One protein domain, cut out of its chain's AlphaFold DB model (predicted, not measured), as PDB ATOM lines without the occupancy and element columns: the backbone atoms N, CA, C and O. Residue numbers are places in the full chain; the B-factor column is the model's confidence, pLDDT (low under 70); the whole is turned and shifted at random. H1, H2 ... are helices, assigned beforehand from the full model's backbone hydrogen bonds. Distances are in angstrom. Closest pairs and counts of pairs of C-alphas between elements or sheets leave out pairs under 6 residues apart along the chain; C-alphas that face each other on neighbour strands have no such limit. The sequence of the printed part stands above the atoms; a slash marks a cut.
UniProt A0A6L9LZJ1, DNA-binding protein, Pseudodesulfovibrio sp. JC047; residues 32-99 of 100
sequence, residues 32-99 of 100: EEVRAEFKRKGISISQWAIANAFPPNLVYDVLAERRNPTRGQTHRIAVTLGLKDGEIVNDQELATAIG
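AT A GLANCE: This is residues 32 to 99 of the 100 residues of the protein "DNA-binding protein" of Pseudodesulfovibrio sp. JC047 (UniProt A0A6L9LZJ1). Four short helices, H1 to H4, make a small body in which H3 packs on H2 and on H4 at steep angles and H1 lies at one end; beyond the opposite end, H5 sticks out free like an arm and lengthens the whole. The printed part has 68 residues with five named helices, H1 to H5 in chain order, and no named strand; the class is all helix. It is only just compact, close to loose, with a radius of gyration of the C-alphas of 13.0 A, and elongated, spanning 42 by 23 by 20 A.

IN THESE COORDINATES: Find C-alpha 32 at (19.165, -29.732, -3.806); from there H1, the longest helix, runs through residues 32 to 41, 14.2 A. H2 holds residues 45 to 51, 9.9 A; H3 residues 56 to 63, 10.5 A; H4 residues 73 to 80, 10.4 A. H5, residues 91 to 98, covers 10.5 A and ends at C-alpha 98, (55.997, -23.336, 7.029).

HOW THE PARTS SIT: Start at H1: it is close to H2 but not clearly touching, the closest C-alphas being those of Phe 38 and Ile 45, 7.1 A apart. H2 and H3 touch, closest at the C-alphas of Ser 46 and Pro 56, 5.3 A, at a steep tilt of 58 degrees, opposite ways. H3 and H4 touch, closest at the C-alphas of Val 62 and Thr 74, 6.6 A, at a steep tilt of 64 degrees, the same way. H4 and H5 are apart. In H1, H2, H3, H4 and H5 every O i to N i+4 pair is within hydrogen-bond range.

THE WHOLE: Look at the C-alphas of Arg 40 and Gly 99, the two farthest apart, at 43.0 A. Residues 91 to 99 stand free, and the body without them spans 29 by 21 by 20 A. The printed part has no cut, and no link is long. Confidence is under 70 in residues 66 to 71 and 82 to 99.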
ATOM      1  N   GLU A  32      20.466 -29.199  -4.217       70.81
ATOM      2  CA  GLU A  32      19.165 -29.732  -3.806       70.81
ATOM      3  C   GLU A  32      19.265 -30.977  -2.915       70.81
ATOM      4  O   GLU A  32      18.556 -31.060  -1.908       70.81
ATOM      5  N   GLU A  33      20.176 -31.909  -3.207       75.88
ATOM      6  CA  GLU A  33      20.408 -33.087  -2.359       75.88
ATOM      7  C   GLU A  33      20.945 -32.692  -0.990       75.88
ATOM      8  O   GLU A  33      20.506 -33.218   0.033       75.88
ATOM      9  N   VAL A  34      21.842 -31.709  -0.956       78.06
ATOM     10  CA  VAL A  34      22.372 -31.156   0.290       78.06
ATOM     11  C   VAL A  34      21.242 -30.562   1.141       78.06
ATOM     12  O   VAL A  34      21.144 -30.834   2.340       78.06
ATOM     13  N   ARG A  35      20.309 -29.816   0.532       79.81
ATOM     14  CA  ARG A  35      19.105 -29.321   1.228       79.81
ATOM     15  C   ARG A  35      18.207 -30.459   1.717       79.81
ATOM     16  O   ARG A  35      17.666 -30.369   2.822       79.81
ATOM     17  N   ALA A  36      18.051 -31.524   0.934       81.44
ATOM     18  CA  ALA A  36      17.280 -32.697   1.334       81.44
ATOM     19  C   ALA A  36      17.931 -33.439   2.513       81.44
ATOM     20  O   ALA A  36      17.232 -33.881   3.425       81.44
ATOM     21  N   GLU A  37      19.259 -33.526   2.549       81.12
ATOM     22  CA  GLU A  37      20.008 -34.095   3.667       81.12
ATOM     23  C   GLU A  37      19.855 -33.255   4.937       81.12
ATOM     24  O   GLU A  37      19.581 -33.807   6.005       81.12
ATOM     25  N   PHE A  38      19.946 -31.928   4.823       83.62
ATOM     26  CA  PHE A  38      19.669 -31.021   5.937       83.62
ATOM     27  C   PHE A  38      18.249 -31.202   6.473       83.62
ATOM     28  O   PHE A  38      18.059 -31.348   7.683       83.62
ATOM     29  N   LYS A  39      17.257 -31.304   5.579       83.12
ATOM     30  CA  LYS A  39      15.862 -31.578   5.947       83.12
ATOM     31  C   LYS A  39      15.701 -32.937   6.631       83.12
ATOM     32  O   LYS A  39      14.990 -33.028   7.626       83.12
ATOM     33  N   ARG A  40      16.379 -33.980   6.141       81.88
ATOM     34  CA  ARG A  40      16.373 -35.326   6.742       81.88
ATOM     35  C   ARG A  40      17.014 -35.362   8.126       81.88
ATOM     36  O   ARG A  40      16.518 -36.061   8.998       81.88
ATOM     37  N   LYS A  41      18.118 -34.637   8.315       81.81
ATOM     38  CA  LYS A  41      18.834 -34.542   9.596       81.81
ATOM     39  C   LYS A  41      18.162 -33.571  10.576       81.81
ATOM     40  O   LYS A  41      18.513 -33.574  11.750       81.81
ATOM     41  N   GLY A  42      17.221 -32.746  10.108       86.81
ATOM     42  CA  GLY A  42      16.556 -31.719  10.914       86.81
ATOM     43  C   GLY A  42      17.464 -30.537  11.272       86.81
ATOM     44  O   GLY A  42      17.192 -29.824  12.233       86.81
ATOM     45  N   ILE A  43      18.552 -30.330  10.525       85.12
ATOM     46  CA  ILE A  43      19.535 -29.275  10.792       85.12
ATOM     47  C   ILE A  43      19.259 -28.107   9.847       85.12
ATOM     48  O   ILE A  43      19.131 -28.298   8.639       85.12
ATOM     49  N   SER A  44      19.184 -26.884  10.378       87.75
ATOM     50  CA  SER A  44      19.061 -25.691   9.534       87.75
ATOM     51  C   SER A  44      20.408 -25.305   8.914       87.75
ATOM     52  O   SER A  44      21.456 -25.425   9.551       87.75
ATOM     53  N   ILE A  45      20.383 -24.777   7.686       84.56
ATOM     54  CA  ILE A  45      21.586 -24.315   6.968       84.56
ATOM     55  C   ILE A  45      22.344 -23.271   7.802       84.56
ATOM     56  O   ILE A  45      23.566 -23.318   7.897       84.56
ATOM     57  N   SER A  46      21.618 -22.366   8.466       85.25
ATOM     58  CA  SER A  46      22.201 -21.344   9.338       85.25
ATOM     59  C   SER A  46      22.891 -21.942  10.565       85.25
ATOM     60  O   SER A  46      23.994 -21.526  10.905       85.25
ATOM     61  N   GLN A  47      22.280 -22.934  11.218       86.19
ATOM     62  CA  GLN A  47      22.874 -23.606  12.377       86.19
ATOM     63  C   GLN A  47      24.116 -24.407  11.986       86.19
ATOM     64  O   GLN A  47      25.122 -24.363  12.689       86.19
ATOM     65  N   TRP A  48      24.068 -25.093  10.843       86.75
ATOM     66  CA  TRP A  48      25.234 -25.776  10.295       86.75
ATOM     67  C   TRP A  48      26.361 -24.789   9.966       86.75
ATOM     68  O   TRP A  48      27.512 -25.046  10.308       86.75
ATOM     69  N   ALA A  49      26.038 -23.636   9.372       87.00
ATOM     70  CA  ALA A  49      27.021 -22.600   9.072       87.00
ATOM     71  C   ALA A  49      27.707 -22.086  10.349       87.00
ATOM     72  O   ALA A  49      28.931 -22.042  10.404       87.00
ATOM     73  N   ILE A  50      26.934 -21.791  11.402       85.50
ATOM     74  CA  ILE A  50      27.458 -21.345  12.702       85.50
ATOM     75  C   ILE A  50      28.355 -22.417  13.334       85.50
ATOM     76  O   ILE A  50      29.446 -22.094  13.799       85.50
ATOM     77  N   ALA A  51      27.934 -23.686  13.312       83.56
ATOM     78  CA  ALA A  51      28.715 -24.797  13.861       83.56
ATOM     79  C   ALA A  51      30.069 -24.986  13.156       83.56
ATOM     80  O   ALA A  51      31.037 -25.394  13.789       83.56
ATOM     81  N   ASN A  52      30.145 -24.650  11.866       82.44
ATOM     82  CA  ASN A  52      31.374 -24.697  11.072       82.44
ATOM     83  C   ASN A  52      32.082 -23.327  10.966       82.44
ATOM     84  O   ASN A  52      33.007 -23.177  10.172       82.44
ATOM     85  N   ALA A  53      31.652 -22.320  11.740       84.25
ATOM     86  CA  ALA A  53      32.176 -20.949  11.722       84.25
ATOM     87  C   ALA A  53      32.145 -20.255  10.339       84.25
ATOM     88  O   ALA A  53      32.953 -19.370  10.049       84.25
ATOM     89  N   PHE A  54      31.185 -20.618   9.483       86.44
ATOM     90  CA  PHE A  54      30.967 -19.992   8.182       86.44
ATOM     91  C   PHE A  54      29.831 -18.958   8.223       86.44
ATOM     92  O   PHE A  54      28.820 -19.158   8.902       86.44
ATOM     93  N   PRO A  55      29.930 -17.861   7.449       87.56
ATOM     94  CA  PRO A  55      28.826 -16.921   7.310       87.56
ATOM     95  C   PRO A  55      27.671 -17.567   6.516       87.56
ATOM     96  O   PRO A  55      27.888 -18.015   5.387       87.56
ATOM     97  N   PRO A  56      26.428 -17.575   7.038       86.00
ATOM     98  CA  PRO A  56      25.300 -18.270   6.410       86.00
ATOM     99  C   PRO A  56      24.969 -17.731   5.014       86.00
ATOM    100  O   PRO A  56      24.631 -18.509   4.127       86.00
ATOM    101  N   ASN A  57      25.154 -16.427   4.780       87.62
ATOM    102  CA  ASN A  57      24.981 -15.810   3.458       87.62
ATOM    103  C   ASN A  57      25.864 -16.481   2.397       87.62
ATOM    104  O   ASN A  57      25.410 -16.743   1.289       87.62
ATOM    105  N   LEU A  58      27.108 -16.820   2.752       84.69
ATOM    106  CA  LEU A  58      28.037 -17.472   1.833       84.69
ATOM    107  C   LEU A  58      27.625 -18.919   1.548       84.69
ATOM    108  O   LEU A  58      27.790 -19.386   0.427       84.69
ATOM    109  N   VAL A  59      27.053 -19.615   2.533       85.25
ATOM    110  CA  VAL A  59      26.518 -20.969   2.340       85.25
ATOM    111  C   VAL A  59      25.328 -20.945   1.379       85.25
ATOM    112  O   VAL A  59      25.266 -21.769   0.470       85.25
ATOM    113  N   TYR A  60      24.425 -19.968   1.509       85.75
ATOM    114  CA  TYR A  60      23.340 -19.781   0.543       85.75
ATOM    115  C   TYR A  60      23.855 -19.435  -0.856       85.75
ATOM    116  O   TYR A  60      23.335 -19.985  -1.822       85.75
ATOM    117  N   ASP A  61      24.886 -18.595  -0.975       84.25
ATOM    118  CA  ASP A  61      25.497 -18.263  -2.269       84.25
ATOM    119  C   ASP A  61      26.117 -19.489  -2.954       84.25
ATOM    120  O   ASP A  61      25.998 -19.632  -4.172       84.25
ATOM    121  N   VAL A  62      26.761 -20.373  -2.179       83.62
ATOM    122  CA  VAL A  62      27.329 -21.644  -2.663       83.62
ATOM    123  C   VAL A  62      26.217 -22.594  -3.097       83.62
ATOM    124  O   VAL A  62      26.278 -23.147  -4.189       83.62
ATOM    125  N   LEU A  63      25.167 -22.740  -2.283       81.50
ATOM    126  CA  LEU A  63      24.009 -23.579  -2.609       81.50
ATOM    127  C   LEU A  63      23.189 -23.036  -3.787       81.50
ATOM    128  O   LEU A  63      22.472 -23.792  -4.426       81.50
ATOM    129  N   ALA A  64      23.224 -21.731  -4.041       80.56
ATOM    130  CA  ALA A  64      22.542 -21.103  -5.167       80.56
ATOM    131  C   ALA A  64      23.431 -21.002  -6.419       80.56
ATOM    132  O   ALA A  64      23.026 -20.343  -7.375       80.56
ATOM    133  N   GLU A  65      24.645 -21.571  -6.386       70.81
ATOM    134  CA  GLU A  65      25.651 -21.514  -7.461       70.81
ATOM    135  C   GLU A  65      25.975 -20.085  -7.941       70.81
ATOM    136  O   GLU A  65      26.533 -19.865  -9.013       70.81
ATOM    137  N   ARG A  66      25.671 -19.069  -7.122       69.56
ATOM    138  CA  ARG A  66      25.886 -17.651  -7.463       69.56
ATOM    139  C   ARG A  66      27.369 -17.295  -7.520       69.56
ATOM    140  O   ARG A  66      27.746 -16.313  -8.157       69.56
ATOM    141  N   ARG A  67      28.207 -18.056  -6.813       68.56
ATOM    142  CA  ARG A  67      29.657 -17.867  -6.729       68.56
ATOM    143  C   ARG A  67      30.350 -19.182  -7.033       68.56
ATOM    144  O   ARG A  67      30.090 -20.173  -6.363       68.56
ATOM    145  N   ASN A  68      31.280 -19.164  -7.986       66.94
ATOM    146  CA  ASN A  68      32.106 -20.331  -8.275       66.94
ATOM    147  C   ASN A  68      33.070 -20.577  -7.092       66.94
ATOM    148  O   ASN A  68      33.877 -19.689  -6.783       66.94
ATOM    149  N   PRO A  69      33.005 -21.728  -6.393       67.38
ATOM    150  CA  PRO A  69      33.852 -22.013  -5.237       67.38
ATOM    151  C   PRO A  69      35.276 -22.395  -5.673       67.38
ATOM    152  O   PRO A  69      35.706 -23.547  -5.584       67.38
ATOM    153  N   THR A  70      36.025 -21.410  -6.174       67.31
ATOM    154  CA  THR A  70      37.388 -21.607  -6.690       67.31
ATOM    155  C   THR A  70      38.437 -21.619  -5.577       67.31
ATOM    156  O   THR A  70      39.408 -22.357  -5.680       67.31
ATOM    157  N   ARG A  71      38.267 -20.811  -4.519       68.44
ATOM    158  CA  ARG A  71      39.223 -20.693  -3.399       68.44
ATOM    159  C   ARG A  71      38.594 -20.079  -2.146       68.44
ATOM    160  O   ARG A  71      37.553 -19.430  -2.225       68.44
ATOM    161  N   GLY A  72      39.264 -20.237  -1.003       81.00
ATOM    162  CA  GLY A  72      38.886 -19.615   0.269       81.00
ATOM    163  C   GLY A  72      37.663 -20.256   0.929       81.00
ATOM    164  O   GLY A  72      37.414 -21.449   0.776       81.00
ATOM    165  N   GLN A  73      36.882 -19.456   1.661       79.38
ATOM    166  CA  GLN A  73      35.734 -19.938   2.445       79.38
ATOM    167  C   GLN A  73      34.675 -20.638   1.578       79.38
ATOM    168  O   GLN A  73      34.137 -21.668   1.964       79.38
ATOM    169  N   THR A  74      34.426 -20.130   0.370       80.25
ATOM    170  CA  THR A  74      33.491 -20.701  -0.612       80.25
ATOM    171  C   THR A  74      33.908 -22.110  -1.039       80.25
ATOM    172  O   THR A  74      33.063 -22.988  -1.172       80.25
ATOM    173  N   HIS A  75      35.217 -22.337  -1.216       78.94
ATOM    174  CA  HIS A  75      35.769 -23.659  -1.515       78.94
ATOM    175  C   HIS A  75      35.616 -24.609  -0.328       78.94
ATOM    176  O   HIS A  75      35.103 -25.709  -0.505       78.94
ATOM    177  N   ARG A  76      35.966 -24.161   0.887       79.94
ATOM    178  CA  ARG A  76      35.799 -24.969   2.104       79.94
ATOM    179  C   ARG A  76      34.347 -25.400   2.295       79.94
ATOM    180  O   ARG A  76      34.107 -26.582   2.470       79.94
ATOM    181  N   ILE A  77      33.385 -24.484   2.148       82.88
ATOM    182  CA  ILE A  77      31.949 -24.799   2.228       82.88
ATOM    183  C   ILE A  77      31.554 -25.844   1.179       82.88
ATOM    184  O   ILE A  77      30.891 -26.817   1.521       82.88
ATOM    185  N   ALA A  78      31.958 -25.667  -0.084       80.56
ATOM    186  CA  ALA A  78      31.626 -26.616  -1.146       80.56
ATOM    187  C   ALA A  78      32.173 -28.025  -0.861       80.56
ATOM    188  O   ALA A  78      31.475 -29.010  -1.096       80.56
ATOM    189  N   VAL A  79      33.378 -28.114  -0.296       80.31
ATOM    190  CA  VAL A  79      33.981 -29.383   0.115       80.31
ATOM    191  C   VAL A  79      33.276 -29.979   1.338       80.31
ATOM    192  O   VAL A  79      32.913 -31.150   1.315       80.31
ATOM    193  N   THR A  80      33.006 -29.196   2.391       78.69
ATOM    194  CA  THR A  80      32.315 -29.700   3.596       78.69
ATOM    195  C   THR A  80      30.893 -30.177   3.288       78.69
ATOM    196  O   THR A  80      30.398 -31.101   3.929       78.69
ATOM    197  N   LEU A  81      30.227 -29.561   2.307       76.81
ATOM    198  CA  LEU A  81      28.907 -29.980   1.830       76.81
ATOM    199  C   LEU A  81      28.955 -31.189   0.877       76.81
ATOM    200  O   LEU A  81      27.900 -31.720   0.538       76.81
ATOM    201  N   GLY A  82      30.140 -31.614   0.427       68.94
ATOM    202  CA  GLY A  82      30.289 -32.681  -0.568       68.94
ATOM    203  C   GLY A  82      29.799 -32.291  -1.968       68.94
ATOM    204  O   GLY A  82      29.505 -33.165  -2.775       68.94
ATOM    205  N   LEU A  83      29.697 -30.985  -2.254       68.44
ATOM    206  CA  LEU A  83      29.369 -30.454  -3.587       68.44
ATOM    207  C   LEU A  83      30.559 -30.567  -4.552       68.44
ATOM    208  O   LEU A  83      30.399 -30.403  -5.758       68.44
ATOM    209  N   LYS A  84      31.769 -30.775  -4.024       65.69
ATOM    210  CA  LYS A  84      33.002 -30.919  -4.795       65.69
ATOM    211  C   LYS A  84      33.929 -31.916  -4.109       65.69
ATOM    212  O   LYS A  84      34.154 -31.787  -2.906       65.69
ATOM    213  N   ASP A  85      34.514 -32.830  -4.882       50.88
ATOM    214  CA  ASP A  85      35.673 -33.613  -4.447       50.88
ATOM    215  C   ASP A  85      36.848 -32.657  -4.231       50.88
ATOM    216  O   ASP A  85      37.456 -32.128  -5.166       50.88
ATOM    217  N   GLY A  86      37.116 -32.361  -2.969       53.50
ATOM    218  CA  GLY A  86      38.247 -31.561  -2.545       53.50
ATOM    219  C   GLY A  86      38.661 -31.998  -1.154       53.50
ATOM    220  O   GLY A  86      37.846 -32.445  -0.354       53.50
ATOM    221  N   GLU A  87      39.945 -31.904  -0.872       52.75
ATOM    222  CA  GLU A  87      40.483 -32.152   0.454       52.75
ATOM    223  C   GLU A  87      40.489 -30.823   1.213       52.75
ATOM    224  O   GLU A  87      41.003 -29.817   0.713       52.75
ATOM    225  N   ILE A  88      39.888 -30.779   2.408       57.56
ATOM    226  CA  ILE A  88      40.047 -29.622   3.295       57.56
ATOM    227  C   ILE A  88      41.429 -29.757   3.923       57.56
ATOM    228  O   ILE A  88      41.570 -30.340   4.993       57.56
ATOM    229  N   VAL A  89      42.451 -29.224   3.260       49.19
ATOM    230  CA  VAL A  89      43.748 -29.066   3.912       49.19
ATOM    231  C   VAL A  89      43.558 -28.027   5.011       49.19
ATOM    232  O   VAL A  89      43.189 -26.878   4.750       49.19
ATOM    233  N   ASN A  90      43.712 -28.456   6.261       52.72
ATOM    234  CA  ASN A  90      43.614 -27.570   7.404       52.72
ATOM    235  C   ASN A  90      44.799 -26.598   7.352       52.72
ATOM    236  O   ASN A  90      45.938 -26.979   7.611       52.72
ATOM    237  N   ASP A  91      44.536 -25.333   7.020       55.97
ATOM    238  CA  ASP A  91      45.575 -24.299   6.947       55.97
ATOM    239  C   ASP A  91      46.341 -24.141   8.273       55.97
ATOM    240  O   ASP A  91      47.469 -23.650   8.275       55.97
ATOM    241  N   GLN A  92      45.771 -24.596   9.398       56.09
ATOM    242  CA  GLN A  92      46.443 -24.621  10.696       56.09
ATOM    243  C   GLN A  92      47.667 -25.557  10.710       56.09
ATOM    244  O   GLN A  92      48.669 -25.258  11.364       56.09
ATOM    245  N   GLU A  93      47.622 -26.663   9.965       52.78
ATOM    246  CA  GLU A  93      48.736 -27.613   9.840       52.78
ATOM    247  C   GLU A  93      49.803 -27.088   8.867       52.78
ATOM    248  O   GLU A  93      50.997 -27.187   9.147       52.78
ATOM    249  N   LEU A  94      49.391 -26.410   7.787       52.88
ATOM    250  CA  LEU A  94      50.315 -25.759   6.848       52.88
ATOM    251  C   LEU A  94      51.047 -24.565   7.474       52.88
ATOM    252  O   LEU A  94      52.248 -24.407   7.273       52.88
ATOM    253  N   ALA A  95      50.355 -23.745   8.269       53.84
ATOM    254  CA  ALA A  95      50.975 -22.624   8.975       53.84
ATOM    255  C   ALA A  95      52.041 -23.093   9.979       53.84
ATOM    256  O   ALA A  95      53.062 -22.430  10.146       53.84
ATOM    257  N   THR A  96      51.828 -24.255  10.603       56.97
ATOM    258  CA  THR A  96      52.801 -24.858  11.525       56.97
ATOM    259  C   THR A  96      53.994 -25.458  10.771       56.97
ATOM    260  O   THR A  96      55.119 -25.363  11.248       56.97
ATOM    261  N   ALA A  97      53.786 -26.013   9.571       51.16
ATOM    262  CA  ALA A  97      54.845 -26.613   8.752       51.16
ATOM    263  C   ALA A  97      55.738 -25.597   8.011       51.16
ATOM    264  O   ALA A  97      56.875 -25.912   7.680       51.16
ATOM    265  N   ILE A  98      55.238 -24.390   7.730       63.09
ATOM    266  CA  ILE A  98      55.997 -23.336   7.029       63.09
ATOM    267  C   ILE A  98      56.766 -22.441   8.026       63.09
ATOM    268  O   ILE A  98      57.675 -21.711   7.635       63.09
ATOM    269  N   GLY A  99      56.410 -22.498   9.315       58.25
ATOM    270  CA  GLY A  99      56.996 -21.683  10.384       58.25
ATOM    271  C   GLY A  99      57.914 -22.418  11.369       58.25
ATOM    272  O   GLY A  99      58.299 -21.791  12.358       58.25
TER     273      GLY A  99